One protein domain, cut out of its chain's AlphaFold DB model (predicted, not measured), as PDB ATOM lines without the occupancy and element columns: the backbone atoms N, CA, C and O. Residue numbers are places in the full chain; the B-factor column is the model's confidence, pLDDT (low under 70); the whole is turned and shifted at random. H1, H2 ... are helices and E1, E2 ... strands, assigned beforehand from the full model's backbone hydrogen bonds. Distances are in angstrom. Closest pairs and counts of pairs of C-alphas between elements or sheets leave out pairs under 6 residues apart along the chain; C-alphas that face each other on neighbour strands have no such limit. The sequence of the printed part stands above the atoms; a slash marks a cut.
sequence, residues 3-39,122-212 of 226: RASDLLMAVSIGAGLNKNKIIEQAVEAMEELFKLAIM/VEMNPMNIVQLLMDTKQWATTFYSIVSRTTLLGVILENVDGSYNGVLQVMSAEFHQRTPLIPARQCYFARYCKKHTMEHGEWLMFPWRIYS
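Overview. This is residues 3 to 39 and 122 to 212 of the 226 residues of the protein "START domain-containing protein" of Gossypium tomentosum (UniProt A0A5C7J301). A strongly twisted sheet of four strands has one long helix, H1, crossing one face and two short helices, H2 and H3, on the other, in three layers. Residues 3 to 18 of H1 stick out from the body. The 128 printed residues include, in order, H1, H2, H3, E1, E2, E3 and E4, of mixed class; the sheet E1 E2 E3 E4 is a meander, each strand the antiparallel neighbour of the one before. The whole is only just loose, close to compact, with a radius of gyration of the C-alphas of 17.2 A, spanning 59 by 47 by 29 A.

Arrangement. E1, residues 147 to 157, and E2, residues 167 to 175, form a hairpin, with N 151 and O 172 within hydrogen-bond range at 2.9 A. E3, residues 186 to 198, forms hairpins with E2, N 189 to O 171 being 3.0 A, and with E4, residues 201 to 205, N 203 to O 196 being 2.9 A. H1, residues 3 to 38, is on the sheet at a height of 8.7 A, slantwise to E3 at 55 degrees on the local plane; their closest C-alphas, Ala 26 and Tyr 192, are 6.6 A apart. On the opposite face, H2, residues 126 to 134, runs along E4; their closest C-alphas, Pro 126 and Leu 204, are 6.9 A apart. H3, residues 136 to 142, is on the same face as H2; its closest C-alpha pair with E1, Ala 140 and Val 147, is 6.3 A apart. H2 and H3 touch only at the corner, closest at C-alphas 132 and 138, 5.2 A. Every O i to N i+4 pair is within hydrogen-bond range in H1, H2 and H3.

Along the chain. H1 measures 52.6 A from C-alpha 3 at (-49.712, -20.437, -75.468), H2 12.3 A, H3 10.1 A, E1 24.6 A, E2 24.0 A, E3 36.4 A and E4 13.0 A, ending at C-alpha 205 (-49.652, -36.007, -32.690).

Size, cuts and confidence. The C-alphas farthest apart, Arg 3 and Glu 123, are 59.2 A apart. Residues 40 to 121 are not printed, and C-alphas 39 and 122 are 21.1 A apart across the cut. Of the links that are printed whole, none is long. Mean pLDDT of the printed part is 76.5; residues 3 to 4, 8 to 16, 177 to 184 and 197 to 212 are under 70.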
ATOM      1  N   ARG A   3     -49.153 -19.116 -75.821       68.12
ATOM      2  CA  ARG A   3     -49.712 -20.437 -75.468       68.12
ATOM      3  C   ARG A   3     -48.930 -21.169 -74.371       68.12
ATOM      4  O   ARG A   3     -49.520 -21.903 -73.593       68.12
ATOM      5  N   ALA A   4     -47.612 -20.978 -74.310       69.00
ATOM      6  CA  ALA A   4     -46.781 -21.585 -73.270       69.00
ATOM      7  C   ALA A   4     -47.033 -20.951 -71.890       69.00
ATOM      8  O   ALA A   4     -47.047 -21.662 -70.893       69.00
ATOM      9  N   SER A   5     -47.294 -19.638 -71.838       76.94
ATOM     10  CA  SER A   5     -47.617 -18.936 -70.589       76.94
ATOM     11  C   SER A   5     -48.965 -19.389 -70.027       76.94
ATOM     12  O   SER A   5     -49.072 -19.629 -68.829       76.94
ATOM     13  N   ASP A   6     -49.971 -19.570 -70.887       71.81
ATOM     14  CA  ASP A   6     -51.303 -20.035 -70.475       71.81
ATOM     15  C   ASP A   6     -51.255 -21.468 -69.921       71.81
ATOM     16  O   ASP A   6     -51.884 -21.771 -68.908       71.81
ATOM     17  N   LEU A   7     -50.447 -22.341 -70.536       71.25
ATOM     18  CA  LEU A   7     -50.211 -23.700 -70.040       71.25
ATOM     19  C   LEU A   7     -49.474 -23.700 -68.697       71.25
ATOM     20  O   LEU A   7     -49.863 -24.436 -67.794       71.25
ATOM     21  N   LEU A   8     -48.443 -22.865 -68.535       68.94
ATOM     22  CA  LEU A   8     -47.714 -22.741 -67.270       68.94
ATOM     23  C   LEU A   8     -48.601 -22.188 -66.148       68.94
ATOM     24  O   LEU A   8     -48.513 -22.664 -65.016       68.94
ATOM     25  N   MET A   9     -49.493 -21.244 -66.457       67.69
ATOM     26  CA  MET A   9     -50.500 -20.754 -65.513       67.69
ATOM     27  C   MET A   9     -51.506 -21.846 -65.148       67.69
ATOM     28  O   MET A   9     -51.765 -22.048 -63.966       67.69
ATOM     29  N   ALA A  10     -52.020 -22.607 -66.118       60.50
ATOM     30  CA  ALA A  10     -52.946 -23.710 -65.854       60.50
ATOM     31  C   ALA A  10     -52.307 -24.825 -65.006       60.50
ATOM     32  O   ALA A  10     -52.932 -25.316 -64.068       60.50
ATOM     33  N   VAL A  11     -51.047 -25.185 -65.281       62.50
ATOM     34  CA  VAL A  11     -50.277 -26.145 -64.471       62.50
ATOM     35  C   VAL A  11     -50.015 -25.593 -63.069       62.50
ATOM     36  O   VAL A  11     -50.167 -26.330 -62.102       62.50
ATOM     37  N   SER A  12     -49.688 -24.304 -62.932       66.06
ATOM     38  CA  SER A  12     -49.455 -23.665 -61.627       66.06
ATOM     39  C   SER A  12     -50.736 -23.557 -60.793       66.06
ATOM     40  O   SER A  12     -50.714 -23.834 -59.597       66.06
ATOM     41  N   ILE A  13     -51.870 -23.221 -61.417       60.75
ATOM     42  CA  ILE A  13     -53.193 -23.206 -60.776       60.75
ATOM     43  C   ILE A  13     -53.596 -24.630 -60.382       60.75
ATOM     44  O   ILE A  13     -54.027 -24.850 -59.254       60.75
ATOM     45  N   GLY A  14     -53.405 -25.611 -61.270       61.19
ATOM     46  CA  GLY A  14     -53.657 -27.022 -60.979       61.19
ATOM     47  C   GLY A  14     -52.794 -27.537 -59.825       61.19
ATOM     48  O   GLY A  14     -53.302 -28.196 -58.923       61.19
ATOM     49  N   ALA A  15     -51.514 -27.168 -59.793       67.69
ATOM     50  CA  ALA A  15     -50.611 -27.476 -58.689       67.69
ATOM     51  C   ALA A  15     -51.064 -26.814 -57.376       67.69
ATOM     52  O   ALA A  15     -51.048 -27.467 -56.335       67.69
ATOM     53  N   GLY A  16     -51.525 -25.560 -57.422       68.25
ATOM     54  CA  GLY A  16     -52.081 -24.849 -56.267       68.25
ATOM     55  C   GLY A  16     -53.372 -25.477 -55.731       68.25
ATOM     56  O   GLY A  16     -53.504 -25.680 -54.528       68.25
ATOM     57  N   LEU A  17     -54.299 -25.865 -56.610       71.81
ATOM     58  CA  LEU A  17     -55.530 -26.566 -56.229       71.81
ATOM     59  C   LEU A  17     -55.235 -27.947 -55.637       71.81
ATOM     60  O   LEU A  17     -55.839 -28.325 -54.637       71.81
ATOM     61  N   ASN A  18     -54.287 -28.685 -56.215       77.19
ATOM     62  CA  ASN A  18     -53.850 -29.968 -55.669       77.19
ATOM     63  C   ASN A  18     -53.211 -29.785 -54.291       77.19
ATOM     64  O   ASN A  18     -53.499 -30.555 -53.381       77.19
ATOM     65  N   LYS A  19     -52.402 -28.732 -54.111       79.56
ATOM     66  CA  LYS A  19     -51.824 -28.370 -52.815       79.56
ATOM     67  C   LYS A  19     -52.914 -28.113 -51.772       79.56
ATOM     68  O   LYS A  19     -52.844 -28.683 -50.689       79.56
ATOM     69  N   ASN A  20     -53.928 -27.317 -52.111       83.25
ATOM     70  CA  ASN A  20     -55.037 -27.009 -51.202       83.25
ATOM     71  C   ASN A  20     -55.841 -28.260 -50.842       83.25
ATOM     72  O   ASN A  20     -56.076 -28.497 -49.665       83.25
ATOM     73  N   LYS A  21     -56.153 -29.119 -51.818       81.19
ATOM     74  CA  LYS A  21     -56.820 -30.404 -51.556       81.19
ATOM     75  C   LYS A  21     -56.009 -31.301 -50.624       81.19
ATOM     76  O   LYS A  21     -56.575 -31.917 -49.732       81.19
ATOM     77  N   ILE A  22     -54.689 -31.379 -50.812       78.75
ATOM     78  CA  ILE A  22     -53.815 -32.161 -49.922       78.75
ATOM     79  C   ILE A  22     -53.839 -31.581 -48.503       78.75
ATOM     80  O   ILE A  22     -53.864 -32.347 -47.545       78.75
ATOM     81  N   ILE A  23     -53.847 -30.252 -48.362       83.56
ATOM     82  CA  ILE A  23     -53.949 -29.588 -47.055       83.56
ATOM     83  C   ILE A  23     -55.292 -29.902 -46.392       83.56
ATOM     84  O   ILE A  23     -55.296 -30.334 -45.247       83.56
ATOM     85  N   GLU A  24     -56.407 -29.713 -47.099       84.88
ATOM     86  CA  GLU A  24     -57.758 -29.975 -46.584       84.88
ATOM     87  C   GLU A  24     -57.889 -31.424 -46.108       84.88
ATOM     88  O   GLU A  24     -58.219 -31.663 -44.950       84.88
ATOM     89  N   GLN A  25     -57.498 -32.382 -46.951       80.88
ATOM     90  CA  GLN A  25     -57.505 -33.802 -46.597       80.88
ATOM     91  C   GLN A  25     -56.579 -34.112 -45.409       80.88
ATOM     92  O   GLN A  25     -56.922 -34.942 -44.574       80.88
ATOM     93  N   ALA A  26     -55.427 -33.437 -45.294       80.56
ATOM     94  CA  ALA A  26     -54.510 -33.596 -44.160       80.56
ATOM     95  C   ALA A  26     -55.034 -33.046 -42.853       80.56
ATOM     96  O   ALA A  26     -54.767 -33.636 -41.810       80.56
ATOM     97  N   VAL A  27     -55.788 -31.958 -42.897       82.19
ATOM     98  CA  VAL A  27     -56.443 -31.431 -41.708       82.19
ATOM     99  C   VAL A  27     -57.598 -32.345 -41.299       82.19
ATOM    100  O   VAL A  27     -57.652 -32.738 -40.140       82.19
ATOM    101  N   GLU A  28     -58.462 -32.748 -42.234       82.81
ATOM    102  CA  GLU A  28     -59.603 -33.635 -41.958       82.81
ATOM    103  C   GLU A  28     -59.163 -34.982 -41.373       82.81
ATOM    104  O   GLU A  28     -59.623 -35.373 -40.300       82.81
ATOM    105  N   ALA A  29     -58.217 -35.662 -42.024       80.50
ATOM    106  CA  ALA A  29     -57.730 -36.953 -41.552       80.50
ATOM    107  C   ALA A  29     -56.988 -36.855 -40.214       80.50
ATOM    108  O   ALA A  29     -56.993 -37.801 -39.427       80.50
ATOM    109  N   MET A  30     -56.350 -35.716 -39.939       79.12
ATOM    110  CA  MET A  30     -55.691 -35.488 -38.660       79.12
ATOM    111  C   MET A  30     -56.700 -35.341 -37.518       79.12
ATOM    112  O   MET A  30     -56.499 -35.918 -36.454       79.12
ATOM    113  N   GLU A  31     -57.794 -34.609 -37.733       79.06
ATOM    114  CA  GLU A  31     -58.871 -34.507 -36.742       79.06
ATOM    115  C   GLU A  31     -59.578 -35.859 -36.539       79.06
ATOM    116  O   GLU A  31     -59.895 -36.225 -35.406       79.06
ATOM    117  N   GLU A  32     -59.763 -36.642 -37.610       82.75
ATOM    118  CA  GLU A  32     -60.256 -38.021 -37.520       82.75
ATOM    119  C   GLU A  32     -59.340 -38.877 -36.635       82.75
ATOM    120  O   GLU A  32     -59.806 -39.462 -35.658       82.75
ATOM    121  N   LEU A  33     -58.033 -38.901 -36.913       79.25
ATOM    122  CA  LEU A  33     -57.051 -39.649 -36.122       79.25
ATOM    123  C   LEU A  33     -56.986 -39.187 -34.669       79.25
ATOM    124  O   LEU A  33     -56.891 -40.020 -33.768       79.25
ATOM    125  N   PHE A  34     -57.058 -37.879 -34.425       77.44
ATOM    126  CA  PHE A  34     -57.094 -37.330 -33.074       77.44
ATOM    127  C   PHE A  34     -58.295 -37.871 -32.298       77.44
ATOM    128  O   PHE A  34     -58.160 -38.348 -31.170       77.44
ATOM    129  N   LYS A  35     -59.471 -37.872 -32.930       82.69
ATOM    130  CA  LYS A  35     -60.687 -38.428 -32.342       82.69
ATOM    131  C   LYS A  35     -60.557 -39.941 -32.125       82.69
ATOM    132  O   LYS A  35     -60.864 -40.411 -31.034       82.69
ATOM    133  N   LEU A  36     -60.012 -40.686 -33.092       82.19
ATOM    134  CA  LEU A  36     -59.731 -42.122 -32.954       82.19
ATOM    135  C   LEU A  36     -58.785 -42.434 -31.790       82.19
ATOM    136  O   LEU A  36     -58.999 -43.421 -31.089       82.19
ATOM    137  N   ALA A  37     -57.757 -41.613 -31.577       79.06
ATOM    138  CA  ALA A  37     -56.776 -41.812 -30.516       79.06
ATOM    139  C   ALA A  37     -57.379 -41.619 -29.115       79.06
ATOM    140  O   ALA A  37     -57.000 -42.326 -28.187       79.06
ATOM    141  N   ILE A  38     -58.330 -40.692 -28.968       81.62
ATOM    142  CA  ILE A  38     -58.973 -40.380 -27.680       81.62
ATOM    143  C   ILE A  38     -60.130 -41.336 -27.378       81.62
ATOM    144  O   ILE A  38     -60.463 -41.581 -26.218       81.62
ATOM    145  N   MET A  39     -60.768 -41.873 -28.415       81.50
ATOM    146  CA  MET A  39     -61.843 -42.842 -28.257       81.50
ATOM    147  C   MET A  39     -61.307 -44.179 -27.717       81.50
ATOM    148  O   MET A  39     -60.232 -44.649 -28.095       81.50
ATOM    149  N   VAL A 122     -42.516 -44.739 -23.562       80.25
ATOM    150  CA  VAL A 122     -41.212 -44.437 -24.159       80.25
ATOM    151  C   VAL A 122     -40.450 -43.481 -23.246       80.25
ATOM    152  O   VAL A 122     -40.907 -42.376 -22.962       80.25
ATOM    153  N   GLU A 123     -39.266 -43.894 -22.794       84.19
ATOM    154  CA  GLU A 123     -38.402 -43.102 -21.911       84.19
ATOM    155  C   GLU A 123     -37.610 -42.043 -22.705       84.19
ATOM    156  O   GLU A 123     -36.385 -42.081 -22.808       84.19
ATOM    157  N   MET A 124     -38.314 -41.097 -23.334       84.06
ATOM    158  CA  MET A 124     -37.688 -39.984 -24.052       84.06
ATOM    159  C   MET A 124     -38.563 -38.731 -24.089       84.06
ATOM    160  O   MET A 124     -39.766 -38.775 -23.851       84.06
ATOM    161  N   ASN A 125     -37.951 -37.587 -24.411       84.38
ATOM    162  CA  ASN A 125     -38.684 -36.334 -24.578       84.38
ATOM    163  C   ASN A 125     -39.647 -36.431 -25.785       84.38
ATOM    164  O   ASN A 125     -39.193 -36.813 -26.868       84.38
ATOM    165  N   PRO A 126     -40.923 -36.022 -25.651       80.31
ATOM    166  CA  PRO A 126     -41.893 -36.025 -26.750       80.31
ATOM    167  C   PRO A 126     -41.414 -35.310 -28.022       80.31
ATOM    168  O   PRO A 126     -41.658 -35.778 -29.133       80.31
ATOM    169  N   MET A 127     -40.661 -34.214 -27.881       81.56
ATOM    170  CA  MET A 127     -40.101 -33.483 -29.023       81.56
ATOM    171  C   MET A 127     -39.065 -34.300 -29.790       81.56
ATOM    172  O   MET A 127     -38.979 -34.178 -31.010       81.56
ATOM    173  N   ASN A 128     -38.323 -35.173 -29.104       85.81
ATOM    174  CA  ASN A 128     -37.374 -36.062 -29.763       85.81
ATOM    175  C   ASN A 128     -38.114 -37.117 -30.591       85.81
ATOM    176  O   ASN A 128     -37.639 -37.457 -31.666       85.81
ATOM    177  N   ILE A 129     -39.282 -37.598 -30.139       84.75
ATOM    178  CA  ILE A 129     -40.101 -38.546 -30.913       84.75
ATOM    179  C   ILE A 129     -40.623 -37.860 -32.177       84.75
ATOM    180  O   ILE A 129     -40.513 -38.400 -33.275       84.75
ATOM    181  N   VAL A 130     -41.132 -36.632 -32.048       84.25
ATOM    182  CA  VAL A 130     -41.584 -35.859 -33.211       84.25
ATOM    183  C   VAL A 130     -40.437 -35.586 -34.176       84.25
ATOM    184  O   VAL A 130     -40.601 -35.777 -35.379       84.25
ATOM    185  N   GLN A 131     -39.260 -35.209 -33.678       87.19
ATOM    186  CA  GLN A 131     -38.086 -35.007 -34.521       87.19
ATOM    187  C   GLN A 131     -37.661 -36.302 -35.228       87.19
ATOM    188  O   GLN A 131     -37.419 -36.276 -36.431       87.19
ATOM    189  N   LEU A 132     -37.639 -37.432 -34.521       87.56
ATOM    190  CA  LEU A 132     -37.345 -38.758 -35.073       87.56
ATOM    191  C   LEU A 132     -38.291 -39.126 -36.222       87.56
ATOM    192  O   LEU A 132     -37.878 -39.709 -37.221       87.56
ATOM    193  N   LEU A 133     -39.571 -38.787 -36.065       85.69
ATOM    194  CA  LEU A 133     -40.640 -39.149 -36.983       85.69
ATOM    195  C   LEU A 133     -40.826 -38.164 -38.140       85.69
ATOM    196  O   LEU A 133     -41.301 -38.583 -39.196       85.69
ATOM    197  N   MET A 134     -40.461 -36.892 -37.969       86.38
ATOM    198  CA  MET A 134     -40.576 -35.844 -38.992       86.38
ATOM    199  C   MET A 134     -39.272 -35.618 -39.761       86.38
ATOM    200  O   MET A 134     -39.316 -35.323 -40.956       86.38
ATOM    201  N   ASP A 135     -38.104 -35.792 -39.140       89.19
ATOM    202  CA  ASP A 135     -36.830 -35.716 -39.850       89.19
ATOM    203  C   ASP A 135     -36.632 -36.962 -40.722       89.19
ATOM    204  O   ASP A 135     -36.588 -38.099 -40.255       89.19
ATOM    205  N   THR A 136     -36.505 -36.746 -42.028       89.50
ATOM    206  CA  THR A 136     -36.392 -37.824 -43.015       89.50
ATOM    207  C   THR A 136     -35.173 -38.722 -42.779       89.50
ATOM    208  O   THR A 136     -35.258 -39.933 -42.984       89.50
ATOM    209  N   LYS A 137     -34.041 -38.167 -42.328       91.69
ATOM    210  CA  LYS A 137     -32.811 -38.942 -42.105       91.69
ATOM    211  C   LYS A 137     -32.907 -39.761 -40.821       91.69
ATOM    212  O   LYS A 137     -32.536 -40.935 -40.828       91.69
ATOM    213  N   GLN A 138     -33.411 -39.166 -39.742       90.94
ATOM    214  CA  GLN A 138     -33.599 -39.862 -38.468       90.94
ATOM    215  C   GLN A 138     -34.641 -40.972 -38.589       90.94
ATOM    216  O   GLN A 138     -34.391 -42.086 -38.125       90.94
ATOM    217  N   TRP A 139     -35.744 -40.716 -39.294       89.38
ATOM    218  CA  TRP A 139     -36.766 -41.720 -39.565       89.38
ATOM    219  C   TRP A 139     -36.181 -42.931 -40.302       89.38
ATOM    220  O   TRP A 139     -36.305 -44.061 -39.834       89.38
ATOM    221  N   ALA A 140     -35.452 -42.716 -41.402       88.62
ATOM    222  CA  ALA A 140     -34.830 -43.819 -42.139       88.62
ATOM    223  C   ALA A 140     -33.761 -44.563 -41.335       88.62
ATOM    224  O   ALA A 140     -33.654 -45.777 -41.450       88.62
ATOM    225  N   THR A 141     -32.991 -43.855 -40.507       91.56
ATOM    226  CA  THR A 141     -31.977 -44.484 -39.646       91.56
ATOM    227  C   THR A 141     -32.629 -45.360 -38.579       91.56
ATOM    228  O   THR A 141     -32.148 -46.450 -38.297       91.56
ATOM    229  N   THR A 142     -33.746 -44.911 -38.013       88.00
ATOM    230  CA  THR A 142     -34.470 -45.626 -36.952       88.00
ATOM    231  C   THR A 142     -35.184 -46.854 -37.494       88.00
ATOM    232  O   THR A 142     -35.104 -47.932 -36.913       88.00
ATOM    233  N   PHE A 143     -35.846 -46.710 -38.642       85.62
ATOM    234  CA  PHE A 143     -36.640 -47.769 -39.256       85.62
ATOM    235  C   PHE A 143     -35.898 -48.493 -40.381       85.62
ATOM    236  O   PHE A 143     -36.544 -49.097 -41.234       85.62
ATOM    237  N   TYR A 144     -34.562 -48.470 -40.396       87.38
ATOM    238  CA  TYR A 144     -33.752 -49.030 -41.487       87.38
ATOM    239  C   TYR A 144     -34.022 -50.522 -41.745       87.38
ATOM    240  O   TYR A 144     -33.820 -51.007 -42.850       87.38
ATOM    241  N   SER A 145     -34.485 -51.274 -40.743       83.25
ATOM    242  CA  SER A 145     -34.836 -52.692 -40.898       83.25
ATOM    243  C   SER A 145     -36.097 -52.904 -41.743       83.25
ATOM    244  O   SER A 145     -36.266 -53.955 -42.353       83.25
ATOM    245  N   ILE A 146     -36.973 -51.899 -41.810       84.75
ATOM    246  CA  ILE A 146     -38.264 -51.941 -42.509       84.75
ATOM    247  C   ILE A 146     -38.221 -51.053 -43.757       84.75
ATOM    248  O   ILE A 146     -38.828 -51.377 -44.770       84.75
ATOM    249  N   VAL A 147     -37.465 -49.958 -43.714       85.56
ATOM    250  CA  VAL A 147     -37.362 -48.933 -44.753       85.56
ATOM    251  C   VAL A 147     -35.997 -49.028 -45.421       85.56
ATOM    252  O   VAL A 147     -34.972 -48.863 -44.768       85.56
ATOM    253  N   SER A 148     -35.983 -49.246 -46.730       86.38
ATOM    254  CA  SER A 148     -34.755 -49.298 -47.528       86.38
ATOM    255  C   SER A 148     -34.350 -47.926 -48.053       86.38
ATOM    256  O   SER A 148     -33.164 -47.598 -48.106       86.38
ATOM    257  N   ARG A 149     -35.327 -47.098 -48.434       88.12
ATOM    258  CA  ARG A 149     -35.073 -45.780 -49.023       88.12
ATOM    259  C   ARG A 149     -36.156 -44.789 -48.645       88.12
ATOM    260  O   ARG A 149     -37.326 -45.138 -48.535       88.12
ATOM    261  N   THR A 150     -35.766 -43.529 -48.491       89.81
ATOM    262  CA  THR A 150     -36.692 -42.429 -48.239       89.81
ATOM    263  C   THR A 150     -36.299 -41.195 -49.037       89.81
ATOM    264  O   THR A 150     -35.111 -40.922 -49.218       89.81
ATOM    265  N   THR A 151     -37.296 -40.442 -49.493       90.50
ATOM    266  CA  THR A 151     -37.097 -39.190 -50.220       90.50
ATOM    267  C   THR A 151     -38.129 -38.172 -49.760       90.50
ATOM    268  O   THR A 151     -39.329 -38.423 -49.841       90.50
ATOM    269  N   LEU A 152     -37.678 -37.000 -49.312       90.62
ATOM    270  CA  LEU A 152     -38.565 -35.856 -49.108       90.62
ATOM    271  C   LEU A 152     -38.907 -35.263 -50.480       90.62
ATOM    272  O   LEU A 152     -38.012 -34.838 -51.206       90.62
ATOM    273  N   LEU A 153     -40.189 -35.254 -50.836       88.12
ATOM    274  CA  LEU A 153     -40.673 -34.736 -52.118       88.12
ATOM    275  C   LEU A 153     -40.977 -33.239 -52.044       88.12
ATOM    276  O   LEU A 153     -40.822 -32.531 -53.035       88.12
ATOM    277  N   GLY A 154     -41.381 -32.748 -50.874       86.81
ATOM    278  CA  GLY A 154     -41.571 -31.324 -50.642       86.81
ATOM    279  C   GLY A 154     -42.224 -31.018 -49.301       86.81
ATOM    280  O   GLY A 154     -42.801 -31.892 -48.657       86.81
ATOM    281  N   VAL A 155     -42.146 -29.753 -48.900       89.94
ATOM    282  CA  VAL A 155     -42.840 -29.215 -47.727       89.94
ATOM    283  C   VAL A 155     -43.992 -28.345 -48.230       89.94
ATOM    284  O   VAL A 155     -43.787 -27.398 -48.984       89.94
ATOM    285  N   ILE A 156     -45.223 -28.718 -47.881       86.62
ATOM    286  CA  ILE A 156     -46.451 -28.030 -48.297       86.62
ATOM    287  C   ILE A 156     -46.764 -26.879 -47.341       86.62
ATOM    288  O   ILE A 156     -47.053 -25.770 -47.804       86.62
ATOM    289  N   LEU A 157     -46.704 -27.156 -46.035       87.88
ATOM    290  CA  LEU A 157     -46.837 -26.179 -44.956       87.88
ATOM    291  C   LEU A 157     -45.550 -26.188 -44.142       87.88
ATOM    292  O   LEU A 157     -45.092 -27.252 -43.725       87.88
ATOM    293  N   GLU A 158     -44.986 -25.008 -43.933       86.94
ATOM    294  CA  GLU A 158     -43.763 -24.784 -43.172       86.94
ATOM    295  C   GLU A 158     -44.076 -23.843 -42.010       86.94
ATOM    296  O   GLU A 158     -44.940 -22.972 -42.130       86.94
ATOM    297  N   ASN A 159     -43.384 -24.030 -40.890       83.25
ATOM    298  CA  ASN A 159     -43.484 -23.143 -39.743       83.25
ATOM    299  C   ASN A 159     -42.169 -22.372 -39.579       83.25
ATOM    300  O   ASN A 159     -41.083 -22.892 -39.824       83.25
ATOM    301  N   VAL A 160     -42.283 -21.104 -39.193       76.94
ATOM    302  CA  VAL A 160     -41.173 -20.144 -39.113       76.94
ATOM    303  C   VAL A 160     -40.430 -20.252 -37.778       76.94
ATOM    304  O   VAL A 160     -39.276 -19.846 -37.671       76.94
ATOM    305  N   ASP A 161     -41.066 -20.821 -36.755       78.69
ATOM    306  CA  ASP A 161     -40.509 -20.975 -35.406       78.69
ATOM    307  C   ASP A 161     -39.488 -22.129 -35.274       78.69
ATOM    308  O   ASP A 161     -38.918 -22.328 -34.201       78.69
ATOM    309  N   GLY A 162     -39.251 -22.894 -36.348       74.75
ATOM    310  CA  GLY A 162     -38.389 -24.081 -36.345       74.75
ATOM    311  C   GLY A 162     -39.008 -25.310 -35.666       74.75
ATOM    312  O   GLY A 162     -38.350 -26.343 -35.551       74.75
ATOM    313  N   SER A 163     -40.264 -25.220 -35.226       84.25
ATOM    314  CA  SER A 163     -41.055 -26.329 -34.704       84.25
ATOM    315  C   SER A 163     -41.711 -27.113 -35.837       84.25
ATOM    316  O   SER A 163     -42.048 -26.580 -36.891       84.25
ATOM    317  N   TYR A 164     -41.982 -28.394 -35.589       85.00
ATOM    318  CA  TYR A 164     -42.788 -29.211 -36.496       85.00
ATOM    319  C   TYR A 164     -44.294 -28.953 -36.357       85.00
ATOM    320  O   TYR A 164     -45.085 -29.518 -37.108       85.00
ATOM    321  N   ASN A 165     -44.725 -28.107 -35.417       86.12
ATOM    322  CA  ASN A 165     -46.137 -27.774 -35.270       86.12
ATOM    323  C   ASN A 165     -46.681 -27.080 -36.532       86.12
ATOM    324  O   ASN A 165     -46.149 -26.061 -36.957       86.12
ATOM    325  N   GLY A 166     -47.747 -27.621 -37.117       85.69
ATOM    326  CA  GLY A 166     -48.354 -27.136 -38.354       85.69
ATOM    327  C   GLY A 166     -47.593 -27.508 -39.631       85.69
ATOM    328  O   GLY A 166     -47.994 -27.077 -40.712       85.69
ATOM    329  N   VAL A 167     -46.520 -28.301 -39.545       88.31
ATOM    330  CA  VAL A 167     -45.702 -28.666 -40.707       88.31
ATOM    331  C   VAL A 167     -46.325 -29.844 -41.454       88.31
ATOM    332  O   VAL A 167     -46.621 -30.879 -40.860       88.31
ATOM    333  N   LEU A 168     -46.484 -29.700 -42.774       88.31
ATOM    334  CA  LEU A 168     -46.986 -30.734 -43.685       88.31
ATOM    335  C   LEU A 168     -45.928 -31.050 -44.740       88.31
ATOM    336  O   LEU A 168     -45.598 -30.199 -45.567       88.31
ATOM    337  N   GLN A 169     -45.424 -32.279 -44.739       87.94
ATOM    338  CA  GLN A 169     -44.390 -32.749 -45.660       87.94
ATOM    339  C   GLN A 169     -44.901 -33.899 -46.509       87.94
ATOM    340  O   GLN A 169     -45.569 -34.786 -45.996       87.94
ATOM    341  N   VAL A 170     -44.529 -33.936 -47.783       85.56
ATOM    342  CA  VAL A 170     -44.780 -35.072 -48.671       85.56
ATOM    343  C   VAL A 170     -43.483 -35.833 -48.863       85.56
ATOM    344  O   VAL A 170     -42.441 -35.244 -49.152       85.56
ATOM    345  N   MET A 171     -43.542 -37.150 -48.727       85.94
ATOM    346  CA  MET A 171     -42.389 -38.026 -48.857       85.94
ATOM    347  C   MET A 171     -42.735 -39.301 -49.618       85.94
ATOM    348  O   MET A 171     -43.898 -39.691 -49.731       85.94
ATOM    349  N   SER A 172     -41.700 -39.971 -50.110       87.06
ATOM    350  CA  SER A 172     -41.782 -41.367 -50.506       87.06
ATOM    351  C   SER A 172     -40.903 -42.237 -49.617       87.06
ATOM    352  O   SER A 172     -39.861 -41.804 -49.112       87.06
ATOM    353  N   ALA A 173     -41.348 -43.470 -49.409       86.75
ATOM    354  CA  ALA A 173     -40.583 -44.502 -48.733       86.75
ATOM    355  C   ALA A 173     -40.675 -45.812 -49.508       86.75
ATOM    356  O   ALA A 173     -41.724 -46.157 -50.049       86.75
ATOM    357  N   GLU A 174     -39.570 -46.535 -49.544       86.94
ATOM    358  CA  GLU A 174     -39.482 -47.887 -50.069       86.94
ATOM    359  C   GLU A 174     -39.224 -48.835 -48.907       86.94
ATOM    360  O   GLU A 174     -38.385 -48.557 -48.046       86.94
ATOM    361  N   PHE A 175     -39.976 -49.929 -48.869       84.25
ATOM    362  CA  PHE A 175     -39.918 -50.888 -47.774       84.25
ATOM    363  C   PHE A 175     -39.151 -52.145 -48.171       84.25
ATOM    364  O   PHE A 175     -39.249 -52.621 -49.305       84.25
ATOM    365  N   HIS A 176     -38.405 -52.695 -47.214       78.06
ATOM    366  CA  HIS A 176     -37.798 -54.009 -47.336       78.06
ATOM    367  C   HIS A 176     -38.898 -55.059 -47.433       78.06
ATOM    368  O   HIS A 176     -39.818 -55.110 -46.616       78.06
ATOM    369  N   GLN A 177     -38.794 -55.923 -48.435       67.31
ATOM    370  CA  GLN A 177     -39.745 -57.001 -48.623       67.31
ATOM    371  C   GLN A 177     -39.226 -58.263 -47.962       67.31
ATOM    372  O   GLN A 177     -38.076 -58.651 -48.160       67.31
ATOM    373  N   ARG A 178     -40.088 -58.929 -47.192       58.81
ATOM    374  CA  ARG A 178     -39.735 -60.205 -46.561       58.81
ATOM    375  C   ARG A 178     -39.601 -61.348 -47.575       58.81
ATOM    376  O   ARG A 178     -39.015 -62.373 -47.243       58.81
ATOM    377  N   THR A 179     -40.102 -61.185 -48.804       59.41
ATOM    378  CA  THR A 179     -40.062 -62.208 -49.858       59.41
ATOM    379  C   THR A 179     -39.497 -61.660 -51.178       59.41
ATOM    380  O   THR A 179     -39.990 -60.654 -51.683       59.41
ATOM    381  N   PRO A 180     -38.513 -62.341 -51.800       60.22
ATOM    382  CA  PRO A 180     -37.869 -61.897 -53.044       60.22
ATOM    383  C   PRO A 180     -38.750 -62.023 -54.304       60.22
ATOM    384  O   PRO A 180     -38.294 -61.720 -55.402       60.22
ATOM    385  N   LEU A 181     -39.993 -62.497 -54.168       69.69
ATOM    386  CA  LEU A 181     -40.932 -62.732 -55.275       69.69
ATOM    387  C   LEU A 181     -41.920 -61.582 -55.501       69.69
ATOM    388  O   LEU A 181     -42.679 -61.613 -56.467       69.69
ATOM    389  N   ILE A 182     -41.937 -60.587 -54.618       64.06
ATOM    390  CA  ILE A 182     -42.794 -59.414 -54.755       64.06
ATOM    391  C   ILE A 182     -41.859 -58.220 -55.021       64.06
ATOM    392  O   ILE A 182     -40.777 -58.174 -54.438       64.06
ATOM    393  N   PRO A 183     -42.192 -57.304 -55.948       60.56
ATOM    394  CA  PRO A 183     -41.393 -56.107 -56.190       60.56
ATOM    395  C   PRO A 183     -41.509 -55.117 -55.025       60.56
ATOM    396  O   PRO A 183     -42.586 -54.978 -54.429       60.56
ATOM    397  N   ALA A 184     -40.404 -54.411 -54.749       65.25
ATOM    398  CA  ALA A 184     -40.301 -53.448 -53.657       65.25
ATOM    399  C   ALA A 184     -41.456 -52.439 -53.711       65.25
ATOM    400  O   ALA A 184     -41.689 -51.779 -54.728       65.25
ATOM    401  N   ARG A 185     -42.207 -52.333 -52.610       74.31
ATOM    402  CA  ARG A 185     -43.355 -51.427 -52.526       74.31
ATOM    403  C   ARG A 185     -42.857 -50.020 -52.211       74.31
ATOM    404  O   ARG A 185     -42.423 -49.745 -51.093       74.31
ATOM    405  N   GLN A 186     -42.922 -49.135 -53.205       82.25
ATOM    406  CA  GLN A 186     -42.727 -47.702 -53.016       82.25
ATOM    407  C   GLN A 186     -44.068 -47.052 -52.659       82.25
ATOM    408  O   GLN A 186     -45.032 -47.151 -53.417       82.25
ATOM    409  N   CYS A 187     -44.125 -46.369 -51.519       81.38
ATOM    410  CA  CYS A 187     -45.302 -45.632 -51.072       81.38
ATOM    411  C   CYS A 187     -45.028 -44.129 -51.079       81.38
ATOM    412  O   CYS A 187     -43.931 -43.685 -50.742       81.38
ATOM    413  N   TYR A 188     -46.056 -43.360 -51.421       82.56
ATOM    414  CA  TYR A 188     -46.077 -41.903 -51.383       82.56
ATOM    415  C   TYR A 188     -47.081 -41.489 -50.327       82.56
ATOM    416  O   TYR A 188     -48.190 -42.015 -50.327       82.56
ATOM    417  N   PHE A 189     -46.697 -40.587 -49.434       79.62
ATOM    418  CA  PHE A 189     -47.579 -40.140 -48.368       79.62
ATOM    419  C   PHE A 189     -47.197 -38.757 -47.849       79.62
ATOM    420  O   PHE A 189     -46.066 -38.301 -48.030       79.62
ATOM    421  N   ALA A 190     -48.149 -38.091 -47.196       82.06
ATOM    422  CA  ALA A 190     -47.919 -36.820 -46.530       82.06
ATOM    423  C   ALA A 190     -48.015 -36.962 -45.010       82.06
ATOM    424  O   ALA A 190     -48.969 -37.548 -44.510       82.06
ATOM    425  N   ARG A 191     -47.041 -36.387 -44.304       84.19
ATOM    426  CA  ARG A 191     -46.935 -36.327 -42.849       84.19
ATOM    427  C   ARG A 191     -47.288 -34.922 -42.381       84.19
ATOM    428  O   ARG A 191     -46.570 -33.976 -42.710       84.19
ATOM    429  N   TYR A 192     -48.366 -34.797 -41.621       84.75
ATOM    430  CA  TYR A 192     -48.731 -33.565 -40.931       84.75
ATOM    431  C   TYR A 192     -48.368 -33.690 -39.452       84.75
ATOM    432  O   TYR A 192     -48.592 -34.744 -38.866       84.75
ATOM    433  N   CYS A 193     -47.805 -32.645 -38.854       84.88
ATOM    434  CA  CYS A 193     -47.548 -32.588 -37.420       84.88
ATOM    435  C   CYS A 193     -48.321 -31.412 -36.833       84.88
ATOM    436  O   CYS A 193     -48.209 -30.285 -37.309       84.88
ATOM    437  N   LYS A 194     -49.107 -31.672 -35.792       82.69
ATOM    438  CA  LYS A 194     -49.916 -30.663 -35.111       82.69
ATOM    439  C   LYS A 194     -49.903 -30.954 -33.620       82.69
ATOM    440  O   LYS A 194     -50.182 -32.070 -33.187       82.69
ATOM    441  N   LYS A 195     -49.550 -29.947 -32.832       78.69
ATOM    442  CA  LYS A 195     -49.593 -30.023 -31.376       78.69
ATOM    443  C   LYS A 195     -51.019 -29.738 -30.914       78.69
ATOM    444  O   LYS A 195     -51.594 -28.726 -31.310       78.69
ATOM    445  N   HIS A 196     -51.562 -30.606 -30.069       71.88
ATOM    446  CA  HIS A 196     -52.852 -30.391 -29.419       71.88
ATOM    447  C   HIS A 196     -52.628 -30.237 -27.917       71.88
ATOM    448  O   HIS A 196     -52.091 -31.119 -27.249       71.88
ATOM    449  N   THR A 197     -53.040 -29.098 -27.378       67.31
ATOM    450  CA  THR A 197     -53.015 -28.852 -25.937       67.31
ATOM    451  C   THR A 197     -54.386 -29.217 -25.377       67.31
ATOM    452  O   THR A 197     -55.382 -28.623 -25.783       67.31
ATOM    453  N   MET A 198     -54.454 -30.193 -24.471       59.66
ATOM    454  CA  MET A 198     -55.651 -30.441 -23.665       59.66
ATOM    455  C   MET A 198     -55.596 -29.625 -22.369       59.66
ATOM    456  O   MET A 198     -54.522 -29.256 -21.896       59.66
ATOM    457  N   GLU A 199     -56.752 -29.406 -21.739       53.53
ATOM    458  CA  GLU A 199     -56.874 -28.706 -20.447       53.53
ATOM    459  C   GLU A 199     -56.130 -29.409 -19.283       53.53
ATOM    460  O   GLU A 199     -55.899 -28.799 -18.240       53.53
ATOM    461  N   HIS A 200     -55.704 -30.670 -19.455       55.19
ATOM    462  CA  HIS A 200     -54.975 -31.465 -18.451       55.19
ATOM    463  C   HIS A 200     -53.570 -31.939 -18.890       55.19
ATOM    464  O   HIS A 200     -52.954 -32.733 -18.183       55.19
ATOM    465  N   GLY A 201     -53.034 -31.461 -20.022       53.97
ATOM    466  CA  GLY A 201     -51.700 -31.844 -20.509       53.97
ATOM    467  C   GLY A 201     -51.499 -31.639 -22.017       53.97
ATOM    468  O   GLY A 201     -52.443 -31.354 -22.750       53.97
ATOM    469  N   GLU A 202     -50.259 -31.769 -22.497       52.62
ATOM    470  CA  GLU A 202     -49.920 -31.625 -23.922       52.62
ATOM    471  C   GLU A 202     -49.865 -32.986 -24.635       52.62
ATOM    472  O   GLU A 202     -49.200 -33.902 -24.156       52.62
ATOM    473  N   TRP A 203     -50.495 -33.090 -25.810       52.72
ATOM    474  CA  TRP A 203     -50.335 -34.211 -26.739       52.72
ATOM    475  C   TRP A 203     -49.568 -33.747 -27.987       52.72
ATOM    476  O   TRP A 203     -49.847 -32.687 -28.562       52.72
ATOM    477  N   LEU A 204     -48.605 -34.550 -28.438       51.81
ATOM    478  CA  LEU A 204     -47.912 -34.370 -29.715       51.81
ATOM    479  C   LEU A 204     -48.388 -35.463 -30.665       51.81
ATOM    480  O   LEU A 204     -48.185 -36.642 -30.400       51.81
ATOM    481  N   MET A 205     -49.061 -35.068 -31.744       52.03
ATOM    482  CA  MET A 205     -49.652 -36.007 -32.690       52.03
ATOM    483  C   MET A 205     -48.703 -36.321 -33.850       52.03
ATOM    484  O   MET A 205     -47.988 -35.451 -34.356       52.03
ATOM    485  N   PHE A 206     -48.719 -37.596 -34.235       51.09
ATOM    486  CA  PHE A 206     -47.748 -38.286 -35.076       51.09
ATOM    487  C   PHE A 206     -48.059 -38.225 -36.583       51.09
ATOM    488  O   PHE A 206     -49.202 -38.001 -36.980       51.09
ATOM    489  N   PRO A 207     -47.041 -38.415 -37.446       46.91
ATOM    490  CA  PRO A 207     -47.165 -38.258 -38.889       46.91
ATOM    491  C   PRO A 207     -48.185 -39.195 -39.547       46.91
ATOM    492  O   PRO A 207     -48.088 -40.417 -39.461       46.91
ATOM    493  N   TRP A 208     -49.100 -38.594 -40.306       50.91
ATOM    494  CA  TRP A 208     -50.058 -39.289 -41.165       50.91
ATOM    495  C   TRP A 208     -49.386 -40.022 -42.352       50.91
ATOM    496  O   TRP A 208     -48.315 -39.632 -42.827       50.91
ATOM    497  N   ARG A 209     -50.034 -41.090 -42.848       47.06
ATOM    498  CA  ARG A 209     -49.817 -41.674 -44.181       47.06
ATOM    499  C   ARG A 209     -51.088 -41.499 -45.024       47.06
ATOM    500  O   ARG A 209     -52.076 -42.174 -44.765       47.06
ATOM    501  N   ILE A 210     -51.045 -40.671 -46.070       38.47
ATOM    502  CA  ILE A 210     -52.082 -40.659 -47.123       38.47
ATOM    503  C   ILE A 210     -51.712 -41.683 -48.191       38.47
ATOM    504  O   ILE A 210     -50.663 -41.531 -48.810       38.47
ATOM    505  N   TYR A 211     -52.569 -42.662 -48.471       37.91
ATOM    506  CA  TYR A 211     -52.495 -43.395 -49.735       37.91
ATOM    507  C   TYR A 211     -53.183 -42.587 -50.839       37.91
ATOM    508  O   TYR A 211     -54.367 -42.272 -50.746       37.91
ATOM    509  N   SER A 212     -52.466 -42.298 -51.926       29.86
ATOM    510  CA  SER A 212     -53.080 -41.865 -53.184       29.86
ATOM    511  C   SER A 212     -53.505 -43.085 -54.009       29.86
ATOM    512  O   SER A 212     -52.838 -43.459 -54.968       29.86
TER     513      SER A 212